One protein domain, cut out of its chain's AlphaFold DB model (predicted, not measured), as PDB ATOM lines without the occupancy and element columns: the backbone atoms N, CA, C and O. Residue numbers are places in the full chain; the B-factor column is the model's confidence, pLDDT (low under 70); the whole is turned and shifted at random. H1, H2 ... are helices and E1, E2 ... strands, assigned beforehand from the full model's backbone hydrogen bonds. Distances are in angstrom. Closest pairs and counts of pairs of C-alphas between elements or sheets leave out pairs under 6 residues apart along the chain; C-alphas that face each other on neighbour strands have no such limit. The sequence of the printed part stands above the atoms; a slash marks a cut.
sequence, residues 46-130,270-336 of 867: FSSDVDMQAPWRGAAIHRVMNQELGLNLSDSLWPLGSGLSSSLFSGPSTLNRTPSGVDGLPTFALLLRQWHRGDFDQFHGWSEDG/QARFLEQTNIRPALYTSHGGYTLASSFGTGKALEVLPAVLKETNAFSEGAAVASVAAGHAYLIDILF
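AT A GLANCE: This is residues 46 to 130 and 270 to 336 of the 867 residues of an uncharacterized protein of Rhizobium tropici (UniProt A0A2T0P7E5). With little regular structure, the domain is a small twisted sheet with H2 packed over it and H1 touching H2; a long loop stretch, residues 286 to 331, lies at one end, 306 to 313 sticking out. The printed part has 152 residues, 58 in named elements, with E1 H1 E2 E3 H2 E4 H3 E5 H4 in order, class mixed. The parallel sheet runs E3 E2 E4 E5. It is compact, radius of gyration of the C-alphas 16.5 A, spanning 52 by 34 by 29 A.

IN THESE COORDINATES: E1 is residues 46 to 48, from C-alpha 46 at (135.349, 111.580, 69.542). H1 is 55 to 68, 18.7 A long, E2 75 to 80, E3 87 to 91, H2 107 to 117, 15.3 A long, E4 120 to 123, H3 270 to 276, E5 283 to 285, and H4 332 to 336, ending at C-alpha 336 at (149.619, 104.947, 85.397).

HOW THE PARTS SIT: E1 pairs with no named strand. H1 touches H2 with residues 55 to 59 alone, closest C-alphas Pro 55 and Thr 107, 6.4 A. Within hydrogen-bond range are N 88 and O 78 of E3 and E2, 3.0 A, N 77 and O 122 of E2 and E4, 3.1 A, and N 285 and O 123 of E5 and E4, 2.9 A. H2 is on the sheet, height 9.0 A; H1 and H3 only graze it, and H4 is not on it. In H2, H3 and H4 every O i to N i+4 pair is within range, in H1 9 of 10.

THE WHOLE: Residues 131 to 269 are not printed; C-alphas 130 and 270 are 18.5 A apart. The links E3 to H2 and E5 to H4 are long. pLDDT is under 70 in residues 129 to 130, 288 to 290 and 298 to 317.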
ATOM      1  N   PHE A  46     136.297 111.381  68.450       91.94
ATOM      2  CA  PHE A  46     135.349 111.580  69.542       91.94
ATOM      3  C   PHE A  46     135.918 111.031  70.849       91.94
ATOM      4  O   PHE A  46     136.304 109.869  70.944       91.94
ATOM      5  N   SER A  47     135.956 111.886  71.865       88.19
ATOM      6  CA  SER A  47     136.122 111.487  73.256       88.19
ATOM      7  C   SER A  47     134.732 111.269  73.833       88.19
ATOM      8  O   SER A  47     134.019 112.228  74.151       88.19
ATOM      9  N   SER A  48     134.336 110.002  73.852       84.50
ATOM     10  CA  SER A  48     132.971 109.614  74.158       84.50
ATOM     11  C   SER A  48     132.716 109.480  75.653       84.50
ATOM     12  O   SER A  48     133.618 109.269  76.467       84.50
ATOM     13  N   ASP A  49     131.445 109.579  75.972       84.19
ATOM     14  CA  ASP A  49     130.818 109.528  77.267       84.19
ATOM     15  C   ASP A  49     129.696 108.486  77.215       84.19
ATOM     16  O   ASP A  49     128.840 108.527  76.329       84.19
ATOM     17  N   VAL A  50     129.706 107.531  78.139       87.19
ATOM     18  CA  VAL A  50     128.746 106.413  78.138       87.19
ATOM     19  C   VAL A  50     127.631 106.561  79.160       87.19
ATOM     20  O   VAL A  50     126.999 105.572  79.555       87.19
ATOM     21  N   ASP A  51     127.357 107.782  79.601       82.00
ATOM     22  CA  ASP A  51     126.220 108.066  80.458       82.00
ATOM     23  C   ASP A  51     124.919 107.505  79.886       82.00
ATOM     24  O   ASP A  51     124.525 107.760  78.746       82.00
ATOM     25  N   MET A  52     124.233 106.715  80.716       76.00
ATOM     26  CA  MET A  52     122.952 106.081  80.385       76.00
ATOM     27  C   MET A  52     122.992 105.190  79.126       76.00
ATOM     28  O   MET A  52     121.944 104.778  78.619       76.00
ATOM     29  N   GLN A  53     124.181 104.846  78.624       89.69
ATOM     30  CA  GLN A  53     124.338 103.971  77.473       89.69
ATOM     31  C   GLN A  53     124.239 102.511  77.901       89.69
ATOM     32  O   GLN A  53     125.148 101.950  78.522       89.69
ATOM     33  N   ALA A  54     123.135 101.873  77.511       92.31
ATOM     34  CA  ALA A  54     122.957 100.441  77.697       92.31
ATOM     35  C   ALA A  54     124.017  99.638  76.907       92.31
ATOM     36  O   ALA A  54     124.318 100.005  75.764       92.31
ATOM     37  N   PRO A  55     124.523  98.509  77.443       94.62
ATOM     38  CA  PRO A  55     125.569  97.712  76.794       94.62
ATOM     39  C   PRO A  55     125.226  97.272  75.363       94.62
ATOM     40  O   PRO A  55     126.042  97.429  74.453       94.62
ATOM     41  N   TRP A  56     123.998  96.789  75.125       95.56
ATOM     42  CA  TRP A  56     123.549  96.424  73.774       95.56
ATOM     43  C   TRP A  56     123.572  97.608  72.804       95.56
ATOM     44  O   TRP A  56     123.857  97.420  71.620       95.56
ATOM     45  N   ARG A  57     123.265  98.822  73.286       94.75
ATOM     46  CA  ARG A  57     123.204 100.018  72.443       94.75
ATOM     47  C   ARG A  57     124.608 100.401  72.003       94.75
ATOM     48  O   ARG A  57     124.789 100.653  70.820       94.75
ATOM     49  N   GLY A  58     125.589 100.354  72.905       95.31
ATOM     50  CA  GLY A  58     126.995 100.571  72.555       95.31
ATOM     51  C   GLY A  58     127.488  99.604  71.483       95.31
ATOM     52  O   GLY A  58     127.947 100.035  70.428       95.31
ATOM     53  N   ALA A  59     127.277  98.300  71.684       96.12
ATOM     54  CA  ALA A  59     127.653  97.289  70.691       96.12
ATOM     55  C   ALA A  59     126.970  97.515  69.325       96.12
ATOM     56  O   ALA A  59     127.595  97.368  68.274       96.12
ATOM     57  N   ALA A  60     125.694  97.915  69.316       96.75
ATOM     58  CA  ALA A  60     124.973  98.227  68.083       96.75
ATOM     59  C   ALA A  60     125.487  99.509  67.397       96.75
ATOM     60  O   ALA A  60     125.588  99.539  66.171       96.75
ATOM     61  N   ILE A  61     125.837 100.553  68.157       96.62
ATOM     62  CA  ILE A  61     126.443 101.785  67.626       96.62
ATOM     63  C   ILE A  61     127.773 101.465  66.933       96.62
ATOM     64  O   ILE A  61     127.971 101.876  65.788       96.62
ATOM     65  N   HIS A  62     128.639 100.671  67.568       96.25
ATOM     66  CA  HIS A  62     129.919 100.266  66.979       96.25
ATOM     67  C   HIS A  62     129.769  99.321  65.794       96.25
ATOM     68  O   HIS A  62     130.556  99.404  64.852       96.25
ATOM     69  N   ARG A  63     128.713  98.500  65.731       94.94
ATOM     70  CA  ARG A  63     128.382  97.801  64.481       94.94
ATOM     71  C   ARG A  63     128.223  98.801  63.330       94.94
ATOM     72  O   ARG A  63     128.852  98.630  62.290       94.94
ATOM     73  N   VAL A  64     127.458  99.877  63.523       95.19
ATOM     74  CA  VAL A  64     127.254 100.900  62.483       95.19
ATOM     75  C   VAL A  64     128.550 101.660  62.179       95.19
ATOM     76  O   VAL A  64     128.945 101.774  61.020       95.19
ATOM     77  N   MET A  65     129.236 102.187  63.193       95.75
ATOM     78  CA  MET A  65     130.435 103.011  62.993       95.75
ATOM     79  C   MET A  65     131.619 102.201  62.446       95.75
ATOM     80  O   MET A  65     132.227 102.585  61.446       95.75
ATOM     81  N   ASN A  66     131.924 101.065  63.062       95.25
ATOM     82  CA  ASN A  66     133.189 100.362  62.885       95.25
ATOM     83  C   ASN A  66     133.076  99.203  61.889       95.25
ATOM     84  O   ASN A  66     133.974  99.011  61.071       95.25
ATOM     85  N   GLN A  67     131.975  98.444  61.908       91.69
ATOM     86  CA  GLN A  67     131.820  97.256  61.053       91.69
ATOM     87  C   GLN A  67     131.145  97.586  59.719       91.69
ATOM     88  O   GLN A  67     131.592  97.139  58.659       91.69
ATOM     89  N   GLU A  68     130.091  98.404  59.749       91.25
ATOM     90  CA  GLU A  68     129.385  98.844  58.549       91.25
ATOM     91  C   GLU A  68     130.168  99.972  57.861       91.25
ATOM     92  O   GLU A  68     130.543  99.829  56.699       91.25
ATOM     93  N   LEU A  69     130.473 101.075  58.553       93.56
ATOM     94  CA  LEU A  69     131.108 102.249  57.934       93.56
ATOM     95  C   LEU A  69     132.641 102.213  57.893       93.56
ATOM     96  O   LEU A  69     133.231 102.990  57.140       93.56
ATOM     97  N   GLY A  70     133.290 101.335  58.662       93.62
ATOM     98  CA  GLY A  70     134.752 101.251  58.723       93.62
ATOM     99  C   GLY A  70     135.421 102.486  59.326       93.62
ATOM    100  O   GLY A  70     136.552 102.804  58.961       93.62
ATOM    101  N   LEU A  71     134.721 103.231  60.177       95.44
ATOM    102  CA  LEU A  71     135.279 104.351  60.922       95.44
ATOM    103  C   LEU A  71     135.873 103.815  62.225       95.44
ATOM    104  O   LEU A  71     135.150 103.234  63.028       95.44
ATOM    105  N   ASN A  72     137.166 104.043  62.454       93.12
ATOM    106  CA  ASN A  72     137.861 103.594  63.665       93.12
ATOM    107  C   ASN A  72     137.567 104.527  64.851       93.12
ATOM    108  O   ASN A  72     138.477 105.106  65.443       93.12
ATOM    109  N   LEU A  73     136.286 104.717  65.157       95.00
ATOM    110  CA  LEU A  73     135.823 105.491  66.300       95.00
ATOM    111  C   LEU A  73     135.694 104.577  67.511       95.00
ATOM    112  O   LEU A  73     135.162 103.475  67.415       95.00
ATOM    113  N   SER A  74     136.186 105.048  68.647       94.12
ATOM    114  CA  SER A  74     136.102 104.340  69.917       94.12
ATOM    115  C   SER A  74     135.166 105.061  70.871       94.12
ATOM    116  O   SER A  74     134.949 106.269  70.763       94.12
ATOM    117  N   ASP A  75     134.722 104.327  71.871       93.75
ATOM    118  CA  ASP A  75     133.921 104.807  72.978       93.75
ATOM    119  C   ASP A  75     134.675 104.615  74.311       93.75
ATOM    120  O   ASP A  75     135.820 104.136  74.356       93.75
ATOM    121  N   SER A  76     134.056 105.035  75.407       93.88
ATOM    122  CA  SER A  76     134.537 104.846  76.770       93.88
ATOM    123  C   SER A  76     133.711 103.788  77.507       93.88
ATOM    124  O   SER A  76     132.720 103.280  77.003       93.88
ATOM    125  N   LEU A  77     134.142 103.381  78.697       94.06
ATOM    126  CA  LEU A  77     133.323 102.568  79.595       94.06
ATOM    127  C   LEU A  77     133.512 103.012  81.040       94.06
ATOM    128  O   LEU A  77     134.521 103.638  81.377       94.06
ATOM    129  N   TRP A  78     132.573 102.639  81.903       92.56
ATOM    130  CA  TRP A  78     132.748 102.749  83.346       92.56
ATOM    131  C   TRP A  78     133.457 101.500  83.882       92.56
ATOM    132  O   TRP A  78     132.996 100.379  83.650       92.56
ATOM    133  N   PRO A  79     134.536 101.625  84.669       94.12
ATOM    134  CA  PRO A  79     134.968 100.529  85.517       94.12
ATOM    135  C   PRO A  79     133.828 100.119  86.460       94.12
ATOM    136  O   PRO A  79     133.339  98.998  86.366       94.12
ATOM    137  N   LEU A  80     133.331 101.026  87.302       90.44
ATOM    138  CA  LEU A  80     132.230 100.782  88.237       90.44
ATOM    139  C   LEU A  80     130.970 101.546  87.823       90.44
ATOM    140  O   LEU A  80     131.022 102.748  87.597       90.44
ATOM    141  N   GLY A  81     129.820 100.880  87.812       86.50
ATOM    142  CA  GLY A  81     128.544 101.550  87.597       86.50
ATOM    143  C   GLY A  81     127.341 100.698  87.971       86.50
ATOM    144  O   GLY A  81     127.440  99.683  88.661       86.50
ATOM    145  N   SER A  82     126.176 101.145  87.532       79.62
ATOM    146  CA  SER A  82     124.918 100.426  87.625       79.62
ATOM    147  C   SER A  82     124.887  99.246  86.653       79.62
ATOM    148  O   SER A  82     125.564  99.214  85.627       79.62
ATOM    149  N   GLY A  83     124.040  98.263  86.954       75.06
ATOM    150  CA  GLY A  83     123.863  97.094  86.094       75.06
ATOM    151  C   GLY A  83     123.251  97.393  84.716       75.06
ATOM    152  O   GLY A  83     123.236  96.508  83.868       75.06
ATOM    153  N   LEU A  84     122.727  98.603  84.495       77.38
ATOM    154  CA  LEU A  84     122.064  99.008  83.250       77.38
ATOM    155  C   LEU A  84     122.964  99.849  82.337       77.38
ATOM    156  O   LEU A  84     122.633 100.014  81.163       77.38
ATOM    157  N   SER A  85     124.076 100.372  82.858       84.75
ATOM    158  CA  SER A  85     125.061 101.147  82.103       84.75
ATOM    159  C   SER A  85     126.170 100.251  81.542       84.75
ATOM    160  O   SER A  85     126.314  99.082  81.914       84.75
ATOM    161  N   SER A  86     126.968 100.802  80.625       92.56
ATOM    162  CA  SER A  86     128.172 100.158  80.085       92.56
ATOM    163  C   SER A  86     129.300 100.159  81.127       92.56
ATOM    164  O   SER A  86     130.280 100.895  81.012       92.56
ATOM    165  N   SER A  87     129.124  99.342  82.173       93.44
ATOM    166  CA  SER A  87     130.040  99.203  83.305       93.44
ATOM    167  C   SER A  87     130.569  97.773  83.483       93.44
ATOM    168  O   SER A  87     129.814  96.800  83.399       93.44
ATOM    169  N   LEU A  88     131.873  97.620  83.744       95.81
ATOM    170  CA  LEU A  88     132.505  96.305  83.956       95.81
ATOM    171  C   LEU A  88     132.131  95.691  85.307       95.81
ATOM    172  O   LEU A  88     131.949  94.476  85.422       95.81
ATOM    173  N   PHE A  89     132.007  96.528  86.330       93.12
ATOM    174  CA  PHE A  89     131.687  96.146  87.693       93.12
ATOM    175  C   PHE A  89     130.371  96.778  88.129       93.12
ATOM    176  O   PHE A  89     130.152  97.970  87.942       93.12
ATOM    177  N   SER A  90     129.534  95.986  88.797       87.44
ATOM    178  CA  SER A  90     128.335  96.470  89.490       87.44
ATOM    179  C   SER A  90     128.594  96.737  90.977       87.44
ATOM    180  O   SER A  90     127.706  97.143  91.715       87.44
ATOM    181  N   GLY A  91     129.806  96.488  91.465       81.06
ATOM    182  CA  GLY A  91     130.209  96.765  92.839       81.06
ATOM    183  C   GLY A  91     131.727  96.681  92.995       81.06
ATOM    184  O   GLY A  91     132.420  96.258  92.068       81.06
ATOM    185  N   PRO A  92     132.287  97.019  94.168       79.19
ATOM    186  CA  PRO A  92     133.741  97.106  94.333       79.19
ATOM    187  C   PRO A  92     134.530  95.817  94.079       79.19
ATOM    188  O   PRO A  92     135.749  95.845  93.933       79.19
ATOM    189  N   SER A  93     133.870  94.661  94.078       81.12
ATOM    190  CA  SER A  93     134.501  93.362  93.804       81.12
ATOM    191  C   SER A  93     133.582  92.429  93.016       81.12
ATOM    192  O   SER A  93     133.764  91.215  93.035       81.12
ATOM    193  N   THR A  94     132.588  92.994  92.326       87.31
ATOM    194  CA  THR A  94     131.534  92.231  91.654       87.31
ATOM    195  C   THR A  94     131.478  92.631  90.192       87.31
ATOM    196  O   THR A  94     131.177  93.783  89.875       87.31
ATOM    197  N   LEU A  95     131.768  91.679  89.305       93.56
ATOM    198  CA  LEU A  95     131.582  91.857  87.866       93.56
ATOM    199  C   LEU A  95     130.104  92.084  87.545       93.56
ATOM    200  O   LEU A  95     129.216  91.493  88.165       93.56
ATOM    201  N   ASN A  96     129.843  92.925  86.552       93.88
ATOM    202  CA  ASN A  96     128.496  93.226  86.112       93.88
ATOM    203  C   ASN A  96     127.917  92.063  85.287       93.88
ATOM    204  O   ASN A  96     128.104  91.979  84.072       93.88
ATOM    205  N   ARG A  97     127.228  91.142  85.970       94.06
ATOM    206  CA  ARG A  97     126.591  89.955  85.370       94.06
ATOM    207  C   ARG A  97     125.154  90.188  84.892       94.06
ATOM    208  O   ARG A  97     124.442  89.229  84.612       94.06
ATOM    209  N   THR A  98     124.690  91.437  84.815       94.06
ATOM    210  CA  THR A  98     123.373  91.707  84.225       94.06
ATOM    211  C   THR A  98     123.349  91.272  82.757       94.06
ATOM    212  O   THR A  98     124.387  91.320  82.090       94.06
ATOM    213  N   PRO A  99     122.194  90.837  82.223       95.00
ATOM    214  CA  PRO A  99     122.078  90.532  80.805       95.00
ATOM    215  C   PRO A  99     122.412  91.759  79.956       95.00
ATOM    216  O   PRO A  99     121.767  92.799  80.082       95.00
ATOM    217  N   SER A 100     123.390  91.623  79.061       95.12
ATOM    218  CA  SER A 100     123.823  92.730  78.202       95.12
ATOM    219  C   SER A 100     122.811  93.080  77.109       95.12
ATOM    220  O   SER A 100     122.825  94.197  76.597       95.12
ATOM    221  N   GLY A 101     121.950  92.121  76.742       93.38
ATOM    222  CA  GLY A 101     121.052  92.190  75.586       93.38
ATOM    223  C   GLY A 101     121.668  91.692  74.271       93.38
ATOM    224  O   GLY A 101     120.992  91.733  73.247       93.38
ATOM    225  N   VAL A 102     122.913  91.199  74.289       94.00
ATOM    226  CA  VAL A 102     123.645  90.708  73.107       94.00
ATOM    227  C   VAL A 102     124.129  89.281  73.358       94.00
ATOM    228  O   VAL A 102     124.765  89.017  74.376       94.00
ATOM    229  N   ASP A 103     123.795  88.352  72.458       90.94
ATOM    230  CA  ASP A 103     124.281  86.959  72.423       90.94
ATOM    231  C   ASP A 103     124.195  86.184  73.755       90.94
ATOM    232  O   ASP A 103     124.984  85.283  74.053       90.94
ATOM    233  N   GLY A 104     123.236  86.557  74.609       92.31
ATOM    234  CA  GLY A 104     123.087  85.993  75.952       92.31
ATOM    235  C   GLY A 104     124.320  86.187  76.845       92.31
ATOM    236  O   GLY A 104     124.527  85.388  77.760       92.31
ATOM    237  N   LEU A 105     125.168  87.178  76.557       95.62
ATOM    238  CA  LEU A 105     126.357  87.504  77.339       95.62
ATOM    239  C   LEU A 105     125.992  88.373  78.552       95.62
ATOM    240  O   LEU A 105     125.149  89.273  78.426       95.62
ATOM    241  N   PRO A 106     126.655  88.179  79.705       96.44
ATOM    242  CA  PRO A 106     126.638  89.174  80.768       96.44
ATOM    243  C   PRO A 106     127.349  90.459  80.315       96.44
ATOM    244  O   PRO A 106     128.256  90.421  79.477       96.44
ATOM    245  N   THR A 107     126.966  91.598  80.893       96.94
ATOM    246  CA  THR A 107     127.498  92.928  80.550       96.94
ATOM    247  C   THR A 107     129.023  92.978  80.568       96.94
ATOM    248  O   THR A 107     129.620  93.388  79.574       96.94
ATOM    249  N   PHE A 108     129.679  92.494  81.629       97.44
ATOM    250  CA  PHE A 108     131.144  92.538  81.716       97.44
ATOM    251  C   PHE A 108     131.831  91.779  80.562       97.44
ATOM    252  O   PHE A 108     132.852  92.234  80.051       97.44
ATOM    253  N   ALA A 109     131.273  90.637  80.136       97.62
ATOM    254  CA  ALA A 109     131.862  89.812  79.084       97.62
ATOM    255  C   ALA A 109     131.680  90.455  77.706       97.62
ATOM    256  O   ALA A 109     132.606  90.425  76.897       97.62
ATOM    257  N   LEU A 110     130.524  91.084  77.450       97.75
ATOM    258  CA  LEU A 110     130.324  91.881  76.239       97.75
ATOM    259  C   LEU A 110     131.338  93.029  76.174       97.75
ATOM    260  O   LEU A 110     132.018  93.181  75.164       97.75
ATOM    261  N   LEU A 111     131.468  93.815  77.245       97.81
ATOM    262  CA  LEU A 111     132.374  94.967  77.272       97.81
ATOM    263  C   LEU A 111     133.842  94.553  77.113       97.81
ATOM    264  O   LEU A 111     134.583  95.221  76.399       97.81
ATOM    265  N   LEU A 112     134.248  93.422  77.702       97.88
ATOM    266  CA  LEU A 112     135.585  92.857  77.506       97.88
ATOM    267  C   LEU A 112     135.853  92.519  76.030       97.88
ATOM    268  O   LEU A 112     136.908  92.866  75.500       97.88
ATOM    269  N   ARG A 113     134.893  91.887  75.340       97.12
ATOM    270  CA  ARG A 113     135.002  91.606  73.898       97.12
ATOM    271  C   ARG A 113     135.140  92.891  73.094       97.12
ATOM    272  O   ARG A 113     136.092  93.044  72.340       97.12
ATOM    273  N   GLN A 114     134.242  93.846  73.312       96.94
ATOM    274  CA  GLN A 114     134.237  95.135  72.613       96.94
ATOM    275  C   GLN A 114     135.542  95.924  72.842       96.94
ATOM    276  O   GLN A 114     136.110  96.478  71.900       96.94
ATOM    277  N   TRP A 115     136.103  95.887  74.055       97.31
ATOM    278  CA  TRP A 115     137.430  96.438  74.343       97.31
ATOM    279  C   TRP A 115     138.513  95.801  73.458       97.31
ATOM    280  O   TRP A 115     139.274  96.488  72.774       97.31
ATOM    281  N   HIS A 116     138.556  94.468  73.393       96.25
ATOM    282  CA  HIS A 116     139.541  93.745  72.581       96.25
ATOM    283  C   HIS A 116     139.234  93.714  71.074       96.25
ATOM    284  O   HIS A 116     140.123  93.364  70.294       96.25
ATOM    285  N   ARG A 117     138.055  94.175  70.638       94.44
ATOM    286  CA  ARG A 117     137.746  94.548  69.242       94.44
ATOM    287  C   ARG A 117     138.255  95.945  68.874       94.44
ATOM    288  O   ARG A 117     138.485  96.220  67.696       94.44
ATOM    289  N   GLY A 118     138.531  96.790  69.873       94.12
ATOM    290  CA  GLY A 118     138.921  98.195  69.704       94.12
ATOM    291  C   GLY A 118     137.764  99.179  69.686       94.12
ATOM    292  O   GLY A 118     137.975 100.326  69.308       94.12
ATOM    293  N   ASP A 119     136.575  98.732  70.072       95.38
ATOM    294  CA  ASP A 119     135.382  99.570  70.117       95.38
ATOM    295  C   ASP A 119     135.411 100.466  71.371       95.38
ATOM    296  O   ASP A 119     134.949 101.599  71.331       95.38
ATOM    297  N   PHE A 120     136.086 100.027  72.442       95.00
ATOM    298  CA  PHE A 120     136.396 100.838  73.625       95.00
ATOM    299  C   PHE A 120     137.907 101.001  73.820       95.00
ATOM    300  O   PHE A 120     138.661 100.035  73.688       95.00
ATOM    301  N   ASP A 121     138.354 102.207  74.183       93.75
ATOM    302  CA  ASP A 121     139.762 102.466  74.539       93.75
ATOM    303  C   ASP A 121     139.970 103.524  75.642       93.75
ATOM    304  O   ASP A 121     141.106 103.876  75.982       93.75
ATOM    305  N   GLN A 122     138.871 104.006  76.223       94.38
ATOM    306  CA  GLN A 122     138.818 105.080  77.211       94.38
ATOM    307  C   GLN A 122     138.085 104.636  78.476       94.38
ATOM    308  O   GLN A 122     137.182 103.801  78.426       94.38
ATOM    309  N   PHE A 123     138.424 105.251  79.610       94.38
ATOM    310  CA  PHE A 123     137.576 105.205  80.805       94.38
ATOM    311  C   PHE A 123     136.809 106.497  80.968       94.38
ATOM    312  O   PHE A 123     137.403 107.575  80.927       94.38
ATOM    313  N   HIS A 124     135.515 106.352  81.238       88.88
ATOM    314  CA  HIS A 124     134.576 107.443  81.435       88.88
ATOM    315  C   HIS A 124     134.585 108.007  82.860       88.88
ATOM    316  O   HIS A 124     133.557 108.329  83.427       88.88
ATOM    317  N   GLY A 125     135.744 108.048  83.509       89.25
ATOM    318  CA  GLY A 125     135.803 108.105  84.965       89.25
ATOM    319  C   GLY A 125     135.790 106.700  85.570       89.25
ATOM    320  O   GLY A 125     135.602 105.708  84.871       89.25
ATOM    321  N   TRP A 126     136.051 106.584  86.873       90.50
ATOM    322  CA  TRP A 126     136.129 105.272  87.521       90.50
ATOM    323  C   TRP A 126     134.766 104.737  87.970       90.50
ATOM    324  O   TRP A 126     134.541 103.531  87.913       90.50
ATOM    325  N   SER A 127     133.869 105.607  88.436       86.31
ATOM    326  CA  SER A 127     132.586 105.220  89.028       86.31
ATOM    327  C   SER A 127     131.450 106.082  88.504       86.31
ATOM    328  O   SER A 127     131.582 107.299  88.530       86.31
ATOM    329  N   GLU A 128     130.333 105.450  88.139       77.19
ATOM    330  CA  GLU A 128     129.103 106.136  87.736       77.19
ATOM    331  C   GLU A 128     128.615 107.089  88.838       77.19
ATOM    332  O   GLU A 128     128.604 106.761  90.031       77.19
ATOM    333  N   ASP A 129     128.175 108.267  88.404       64.69
ATOM    334  CA  ASP A 129     127.912 109.478  89.184       64.69
ATOM    335  C   ASP A 129     126.608 109.454  90.006       64.69
ATOM    336  O   ASP A 129     125.936 110.469  90.193       64.69
ATOM    337  N   GLY A 130     126.217 108.283  90.507       62.50
ATOM    338  CA  GLY A 130     124.883 108.060  91.056       62.50
ATOM    339  C   GLY A 130     124.684 108.424  92.527       62.50
ATOM    340  O   GLY A 130     123.538 108.572  92.928       62.50
ATOM    341  N   GLN A 270     139.541  96.472  91.836       93.50
ATOM    342  CA  GLN A 270     139.137  96.319  90.437       93.50
ATOM    343  C   GLN A 270     140.335  96.324  89.481       93.50
ATOM    344  O   GLN A 270     140.349  95.561  88.515       93.50
ATOM    345  N   ALA A 271     141.374  97.111  89.782       94.44
ATOM    346  CA  ALA A 271     142.584  97.225  88.971       94.44
ATOM    347  C   ALA A 271     143.228  95.867  88.684       94.44
ATOM    348  O   ALA A 271     143.658  95.638  87.563       94.44
ATOM    349  N   ARG A 272     143.220  94.930  89.643       92.56
ATOM    350  CA  ARG A 272     143.775  93.585  89.429       92.56
ATOM    351  C   ARG A 272     143.100  92.850  88.271       92.56
ATOM    352  O   ARG A 272     143.785  92.236  87.460       92.56
ATOM    353  N   PHE A 273     141.772  92.902  88.189       95.44
ATOM    354  CA  PHE A 273     141.045  92.278  87.085       95.44
ATOM    355  C   PHE A 273     141.329  93.003  85.766       95.44
ATOM    356  O   PHE A 273     141.587  92.345  84.763       95.44
ATOM    357  N   LEU A 274     141.355  94.342  85.771       97.00
ATOM    358  CA  LEU A 274     141.685  95.142  84.585       97.00
ATOM    359  C   LEU A 274     143.102  94.830  84.066       97.00
ATOM    360  O   LEU A 274     143.300  94.646  82.869       97.00
ATOM    361  N   GLU A 275     144.078  94.686  84.964       95.56
ATOM    362  CA  GLU A 275     145.457  94.304  84.642       95.56
ATOM    363  C   GLU A 275     145.536  92.882  84.070       95.56
ATOM    364  O   GLU A 275     146.199  92.676  83.056       95.56
ATOM    365  N   GLN A 276     144.850  91.915  84.692       94.50
ATOM    366  CA  GLN A 276     144.827  90.509  84.259       94.50
ATOM    367  C   GLN A 276     144.119  90.307  82.917       94.50
ATOM    368  O   GLN A 276     144.462  89.388  82.177       94.50
ATOM    369  N   THR A 277     143.146  91.162  82.607       95.94
ATOM    370  CA  THR A 277     142.397  91.142  81.343       95.94
ATOM    371  C   THR A 277     142.936  92.129  80.312       95.94
ATOM    372  O   THR A 277     142.376  92.247  79.234       95.94
ATOM    373  N   ASN A 278     144.045  92.823  80.590       95.44
ATOM    374  CA  ASN A 278     144.630  93.818  79.686       95.44
ATOM    375  C   ASN A 278     143.659  94.927  79.231       95.44
ATOM    376  O   ASN A 278     143.762  95.454  78.118       95.44
ATOM    377  N   ILE A 279     142.766  95.349  80.126       96.94
ATOM    378  CA  ILE A 279     141.971  96.567  79.964       96.94
ATOM    379  C   ILE A 279     142.827  97.757  80.407       96.94
ATOM    380  O   ILE A 279     143.014  98.019  81.595       96.94
ATOM    381  N   ARG A 280     143.407  98.443  79.423       95.38
ATOM    382  CA  ARG A 280     144.473  99.437  79.595       95.38
ATOM    383  C   ARG A 280     144.178 100.708  78.786       95.38
ATOM    384  O   ARG A 280     144.637 100.805  77.648       95.38
ATOM    385  N   PRO A 281     143.366 101.650  79.290       95.62
ATOM    386  CA  PRO A 281     143.055 102.886  78.566       95.62
ATOM    387  C   PRO A 281     144.296 103.760  78.385       95.62
ATOM    388  O   PRO A 281     145.159 103.792  79.259       95.62
ATOM    389  N   ALA A 282     144.365 104.529  77.295       93.88
ATOM    390  CA  ALA A 282     145.331 105.632  77.200       93.88
ATOM    391  C   ALA A 282     144.755 106.960  77.706       93.88
ATOM    392  O   ALA A 282     145.517 107.818  78.156       93.88
ATOM    393  N   LEU A 283     143.432 107.121  77.641       93.19
ATOM    394  CA  LEU A 283     142.729 108.344  78.001       93.19
ATOM    395  C   LEU A 283     141.682 108.076  79.092       93.19
ATOM    396  O   LEU A 283     140.902 107.126  79.016       93.19
ATOM    397  N   TYR A 284     141.670 108.947  80.099       93.06
ATOM    398  CA  TYR A 284     140.680 108.973  81.173       93.06
ATOM    399  C   TYR A 284     139.880 110.280  81.110       93.06
ATOM    400  O   TYR A 284     140.438 111.372  81.260       93.06
ATOM    401  N   THR A 285     138.574 110.194  80.874       87.81
ATOM    402  CA  THR A 285     137.691 111.359  80.775       87.81
ATOM    403  C   THR A 285     137.054 111.644  82.129       87.81
ATOM    404  O   THR A 285     136.289 110.853  82.663       87.81
ATOM    405  N   SER A 286     137.376 112.792  82.727       81.56
ATOM    406  CA  SER A 286     136.712 113.226  83.958       81.56
ATOM    407  C   SER A 286     135.333 113.761  83.608       81.56
ATOM    408  O   SER A 286     135.207 114.801  82.954       81.56
ATOM    409  N   HIS A 287     134.311 113.019  84.013       70.31
ATOM    410  CA  HIS A 287     132.938 113.288  83.630       70.31
ATOM    411  C   HIS A 287     132.232 114.299  84.543       70.31
ATOM    412  O   HIS A 287     131.508 115.169  84.063       70.31
ATOM    413  N   GLY A 288     132.507 114.266  85.845       65.69
ATOM    414  CA  GLY A 288     131.749 115.040  86.819       65.69
ATOM    415  C   GLY A 288     131.257 114.153  87.955       65.69
ATOM    416  O   GLY A 288     132.047 113.365  88.471       65.69
ATOM    417  N   GLY A 289     130.025 114.398  88.411       67.38
ATOM    418  CA  GLY A 289     129.342 113.644  89.465       67.38
ATOM    419  C   GLY A 289     129.031 114.408  90.745       67.38
ATOM    420  O   GLY A 289     129.598 115.467  91.010       67.38
ATOM    421  N   TYR A 290     128.125 113.860  91.566       69.12
ATOM    422  CA  TYR A 290     127.722 114.492  92.834       69.12
ATOM    423  C   TYR A 290     128.900 114.715  93.798       69.12
ATOM    424  O   TYR A 290     128.883 115.686  94.554       69.12
ATOM    425  N   THR A 291     129.917 113.844  93.774       72.25
ATOM    426  CA  THR A 291     131.087 113.929  94.670       72.25
ATOM    427  C   THR A 291     132.349 114.437  93.980       72.25
ATOM    428  O   THR A 291     133.232 114.969  94.651       72.25
ATOM    429  N   LEU A 292     132.454 114.286  92.653       79.94
ATOM    430  CA  LEU A 292     133.674 114.512  91.867       79.94
ATOM    431  C   LEU A 292     134.896 113.686  92.328       79.94
ATOM    432  O   LEU A 292     136.007 113.941  91.865       79.94
ATOM    433  N   ALA A 293     134.731 112.687  93.202       82.56
ATOM    434  CA  ALA A 293     135.856 112.018  93.861       82.56
ATOM    435  C   ALA A 293     136.809 111.316  92.875       82.56
ATOM    436  O   ALA A 293     138.026 111.376  93.035       82.56
ATOM    437  N   SER A 294     136.266 110.704  91.818       86.81
ATOM    438  CA  SER A 294     137.021 110.070  90.728       86.81
ATOM    439  C   SER A 294     137.471 111.040  89.630       86.81
ATOM    440  O   SER A 294     138.111 110.613  88.669       86.81
ATOM    441  N   SER A 295     137.142 112.329  89.727       86.62
ATOM    442  CA  SER A 295     137.408 113.319  88.680       86.62
ATOM    443  C   SER A 295     138.718 114.081  88.912       86.62
ATOM    444  O   SER A 295     139.100 114.395  90.041       86.62
ATOM    445  N   PHE A 296     139.388 114.428  87.812       85.75
ATOM    446  CA  PHE A 296     140.490 115.390  87.758       85.75
ATOM    447  C   PHE A 296     139.909 116.770  87.461       85.75
ATOM    448  O   PHE A 296     139.088 116.890  86.561       85.75
ATOM    449  N   GLY A 297     140.303 117.826  88.171       78.19
ATOM    450  CA  GLY A 297     139.683 119.137  87.970       78.19
ATOM    451  C   GLY A 297     140.122 120.190  88.976       78.19
ATOM    452  O   GLY A 297     140.936 119.924  89.855       78.19
ATOM    453  N   THR A 298     139.606 121.411  88.816       59.97
ATOM    454  CA  THR A 298     140.035 122.589  89.607       59.97
ATOM    455  C   THR A 298     138.931 123.338  90.326       59.97
ATOM    456  O   THR A 298     139.205 124.292  91.052       59.97
ATOM    457  N   GLY A 299     137.685 122.910  90.145       55.28
ATOM    458  CA  GLY A 299     136.540 123.473  90.845       55.28
ATOM    459  C   GLY A 299     136.140 122.622  92.045       55.28
ATOM    460  O   GLY A 299     136.196 121.394  91.990       55.28
ATOM    461  N   LYS A 300     135.657 123.286  93.098       55.09
ATOM    462  CA  LYS A 300     134.606 122.710  93.939       55.09
ATOM    463  C   LYS A 300     133.292 122.885  93.177       55.09
ATOM    464  O   LYS A 300     133.020 123.995  92.715       55.09
ATOM    465  N   ALA A 301     132.499 121.832  93.004       50.97
ATOM    466  CA  ALA A 301     131.128 122.021  92.537       50.97
ATOM    467  C   ALA A 301     130.296 122.595  93.690       50.97
ATOM    468  O   ALA A 301     130.372 122.117  94.822       50.97
ATOM    469  N   LEU A 302     129.542 123.657  93.393       41.84
ATOM    470  CA  LEU A 302     128.617 124.300  94.322       41.84
ATOM    471  C   LEU A 302     127.469 123.342  94.678       41.84
ATOM    472  O   LEU A 302     126.892 122.709  93.795       41.84
ATOM    473  N   GLU A 303     127.132 123.294  95.968       51.94
ATOM    474  CA  GLU A 303     126.001 122.562  96.539       51.94
ATOM    475  C   GLU A 303     124.696 122.797  95.764       51.94
ATOM    476  O   GLU A 303     124.133 123.894  95.783       51.94
ATOM    477  N   VAL A 304     124.130 121.735  95.193       44.44
ATOM    478  CA  VAL A 304     122.678 121.644  95.017       44.44
ATOM    479  C   VAL A 304     122.227 120.290  95.538       44.44
ATOM    480  O   VAL A 304     122.073 119.318  94.804       44.44
ATOM    481  N   LEU A 305     122.008 120.231  96.849       51.75
ATOM    482  CA  LEU A 305     121.174 119.186  97.419       51.75
ATOM    483  C   LEU A 305     119.736 119.372  96.900       51.75
ATOM    484  O   LEU A 305     119.242 120.509  96.879       51.75
ATOM    485  N   PRO A 306     119.012 118.287  96.569       52.31
ATOM    486  CA  PRO A 306     117.556 118.315  96.575       52.31
ATOM    487  C   PRO A 306     117.077 118.927  97.898       52.31
ATOM    488  O   PRO A 306     117.657 118.649  98.950       52.31
ATOM    489  N   ALA A 307     116.011 119.734  97.877       48.28
ATOM    490  CA  ALA A 307     115.472 120.396  99.075       48.28
ATOM    491  C   ALA A 307     115.240 119.438 100.270       48.28
ATOM    492  O   ALA A 307     115.269 119.870 101.417       48.28
ATOM    493  N   VAL A 308     115.092 118.138  99.993       47.44
ATOM    494  CA  VAL A 308     114.899 117.033 100.944       47.44
ATOM    495  C   VAL A 308     116.083 116.812 101.907       47.44
ATOM    496  O   VAL A 308     115.853 116.365 103.027       47.44
ATOM    497  N   LEU A 309     117.329 117.145 101.536       52.50
ATOM    498  CA  LEU A 309     118.512 116.900 102.389       52.50
ATOM    499  C   LEU A 309     118.912 118.100 103.271       52.50
ATOM    500  O   LEU A 309     119.674 117.929 104.220       52.50
ATOM    501  N   LYS A 310     118.344 119.293 103.029       50.50
ATOM    502  CA  LYS A 310     118.649 120.528 103.784       50.50
ATOM    503  C   LYS A 310     118.198 120.504 105.253       50.50
ATOM    504  O   LYS A 310     118.664 121.324 106.034       50.50
ATOM    505  N   GLU A 311     117.299 119.595 105.632       48.75
ATOM    506  CA  GLU A 311     116.766 119.481 107.003       48.75
ATOM    507  C   GLU A 311     117.581 118.541 107.911       48.75
ATOM    508  O   GLU A 311     117.224 118.325 109.068       48.75
ATOM    509  N   THR A 312     118.665 117.954 107.405       52.72
ATOM    510  CA  THR A 312     119.487 116.983 108.137       52.72
ATOM    511  C   THR A 312     120.912 117.518 108.252       52.72
ATOM    512  O   THR A 312     121.375 118.189 107.338       52.72
ATOM    513  N   ASN A 313     121.643 117.221 109.334       53.81
ATOM    514  CA  ASN A 313     123.078 117.550 109.468       53.81
ATOM    515  C   ASN A 313     123.966 116.737 108.485       53.81
ATOM    516  O   ASN A 313     125.076 116.346 108.844       53.81
ATOM    517  N   ALA A 314     123.451 116.416 107.294       57.75
ATOM    518  CA  ALA A 314     124.105 115.716 106.204       57.75
ATOM    519  C   ALA A 314     124.225 116.656 104.999       57.75
ATOM    520  O   ALA A 314     123.227 117.083 104.427       57.75
ATOM    521  N   PHE A 315     125.460 116.963 104.618       59.97
ATOM    522  CA  PHE A 315     125.787 117.767 103.442       59.97
ATOM    523  C   PHE A 315     126.718 116.985 102.509       59.97
ATOM    524  O   PHE A 315     127.404 116.063 102.957       59.97
ATOM    525  N   SER A 316     126.719 117.357 101.225       62.28
ATOM    526  CA  SER A 316     127.582 116.790 100.180       62.28
ATOM    527  C   SER A 316     128.553 117.868  99.710       62.28
ATOM    528  O   SER A 316     128.113 118.928  99.271       62.28
ATOM    529  N   GLU A 317     129.860 117.607  99.779       61.56
ATOM    530  CA  GLU A 317     130.890 118.470  99.186       61.56
ATOM    531  C   GLU A 317     131.410 117.807  97.904       61.56
ATOM    532  O   GLU A 317     131.854 116.661  97.932       61.56
ATOM    533  N   GLY A 318     131.329 118.510  96.771       71.06
ATOM    534  CA  GLY A 318     131.870 118.037  95.497       71.06
ATOM    535  C   GLY A 318     133.265 118.604  95.261       71.06
ATOM    536  O   GLY A 318     133.402 119.807  95.016       71.06
ATOM    537  N   ALA A 319     134.299 117.766  95.304       76.31
ATOM    538  CA  ALA A 319     135.675 118.173  95.030       76.31
ATOM    539  C   ALA A 319     136.397 117.134  94.171       76.31
ATOM    540  O   ALA A 319     136.427 115.949  94.494       76.31
ATOM    541  N   ALA A 320     137.016 117.600  93.085       81.25
ATOM    542  CA  ALA A 320     137.897 116.776  92.269       81.25
ATOM    543  C   ALA A 320     139.173 116.451  93.061       81.25
ATOM    544  O   ALA A 320     140.023 117.321  93.253       81.25
ATOM    545  N   VAL A 321     139.289 115.215  93.555       81.94
ATOM    546  CA  VAL A 321     140.399 114.789  94.431       81.94
ATOM    547  C   VAL A 321     141.213 113.618  93.870       81.94
ATOM    548  O   VAL A 321     142.127 113.143  94.541       81.94
ATOM    549  N   ALA A 322     140.962 113.194  92.626       87.19
ATOM    550  CA  ALA A 322     141.657 112.060  92.008       87.19
ATOM    551  C   ALA A 322     143.175 112.267  91.831       87.19
ATOM    552  O   ALA A 322     143.933 111.293  91.788       87.19
ATOM    553  N   SER A 323     143.631 113.523  91.757       84.19
ATOM    554  CA  SER A 323     145.052 113.889  91.677       84.19
ATOM    555  C   SER A 323     145.686 114.270  93.015       84.19
ATOM    556  O   SER A 323     146.890 114.511  93.073       84.19
ATOM    557  N   VAL A 324     144.916 114.321  94.104       83.00
ATOM    558  CA  VAL A 324     145.443 114.687  95.422       83.00
ATOM    559  C   VAL A 324     146.104 113.455  96.026       83.00
ATOM    560  O   VAL A 324     145.398 112.552  96.460       83.00
ATOM    561  N   ALA A 325     147.440 113.410  96.057       79.38
ATOM    562  CA  ALA A 325     148.207 112.259  96.554       79.38
ATOM    563  C   ALA A 325     147.756 111.798  97.950       79.38
ATOM    564  O   ALA A 325     147.587 110.605  98.181       79.38
ATOM    565  N   ALA A 326     147.458 112.754  98.837       74.56
ATOM    566  CA  ALA A 326     146.948 112.487 100.176       74.56
ATOM    567  C   ALA A 326     145.417 112.291 100.262       74.56
ATOM    568  O   ALA A 326     144.838 112.329 101.344       74.56
ATOM    569  N   GLY A 327     144.723 112.141  99.136       76.56
ATOM    570  CA  GLY A 327     143.273 111.980  99.081       76.56
ATOM    571  C   GLY A 327     142.838 110.515  99.142       76.56
ATOM    572  O   GLY A 327     143.466 109.633  98.560       76.56
ATOM    573  N   HIS A 328     141.680 110.257  99.755       79.81
ATOM    574  CA  HIS A 328     141.052 108.924  99.828       79.81
ATOM    575  C   HIS A 328     140.650 108.339  98.458       79.81
ATOM    576  O   HIS A 328     140.282 107.167  98.360       79.81
ATOM    577  N   ALA A 329     140.694 109.148  97.399       84.25
ATOM    578  CA  ALA A 329     140.368 108.766  96.032       84.25
ATOM    579  C   ALA A 329     141.517 109.063  95.054       84.25
ATOM    580  O   ALA A 329     141.270 109.226  93.867       84.25
ATOM    581  N   TYR A 330     142.770 109.125  95.521       87.56
ATOM    582  CA  TYR A 330     143.931 109.256  94.636       87.56
ATOM    583  C   TYR A 330     143.983 108.108  93.613       87.56
ATOM    584  O   TYR A 330     143.929 106.938  94.008       87.56
ATOM    585  N   LEU A 331     144.106 108.428  92.319       89.81
ATOM    586  CA  LEU A 331     144.063 107.450  91.219       89.81
ATOM    587  C   LEU A 331     145.290 107.436  90.306       89.81
ATOM    588  O   LEU A 331     145.440 106.475  89.552       89.81
ATOM    589  N   ILE A 332     146.157 108.453  90.343       89.44
ATOM    590  CA  ILE A 332     147.216 108.626  89.329       89.44
ATOM    591  C   ILE A 332     148.102 107.384  89.197       89.44
ATOM    592  O   ILE A 332     148.317 106.916  88.086       89.44
ATOM    593  N   ASP A 333     148.564 106.787  90.296       88.44
ATOM    594  CA  ASP A 333     149.421 105.593  90.255       88.44
ATOM    595  C   ASP A 333     148.704 104.343  89.706       88.44
ATOM    596  O   ASP A 333     149.331 103.480  89.090       88.44
ATOM    597  N   ILE A 334     147.388 104.226  89.921       92.62
ATOM    598  CA  ILE A 334     146.564 103.137  89.379       92.62
ATOM    599  C   ILE A 334     146.400 103.332  87.872       92.62
ATOM    600  O   ILE A 334     146.682 102.423  87.095       92.62
ATOM    601  N   LEU A 335     146.005 104.535  87.451       93.56
ATOM    602  CA  LEU A 335     145.851 104.891  86.039       93.56
ATOM    603  C   LEU A 335     147.176 104.749  85.288       93.56
ATOM    604  O   LEU A 335     147.213 104.182  84.195       93.56
ATOM    605  N   PHE A 336     148.279 105.158  85.914       89.50
ATOM    606  CA  PHE A 336     149.619 104.947  85.397       89.50
ATOM    607  C   PHE A 336     149.879 103.459  85.172       89.50
ATOM    608  O   PHE A 336     150.187 103.059  84.052       89.50
TER     609      PHE A 336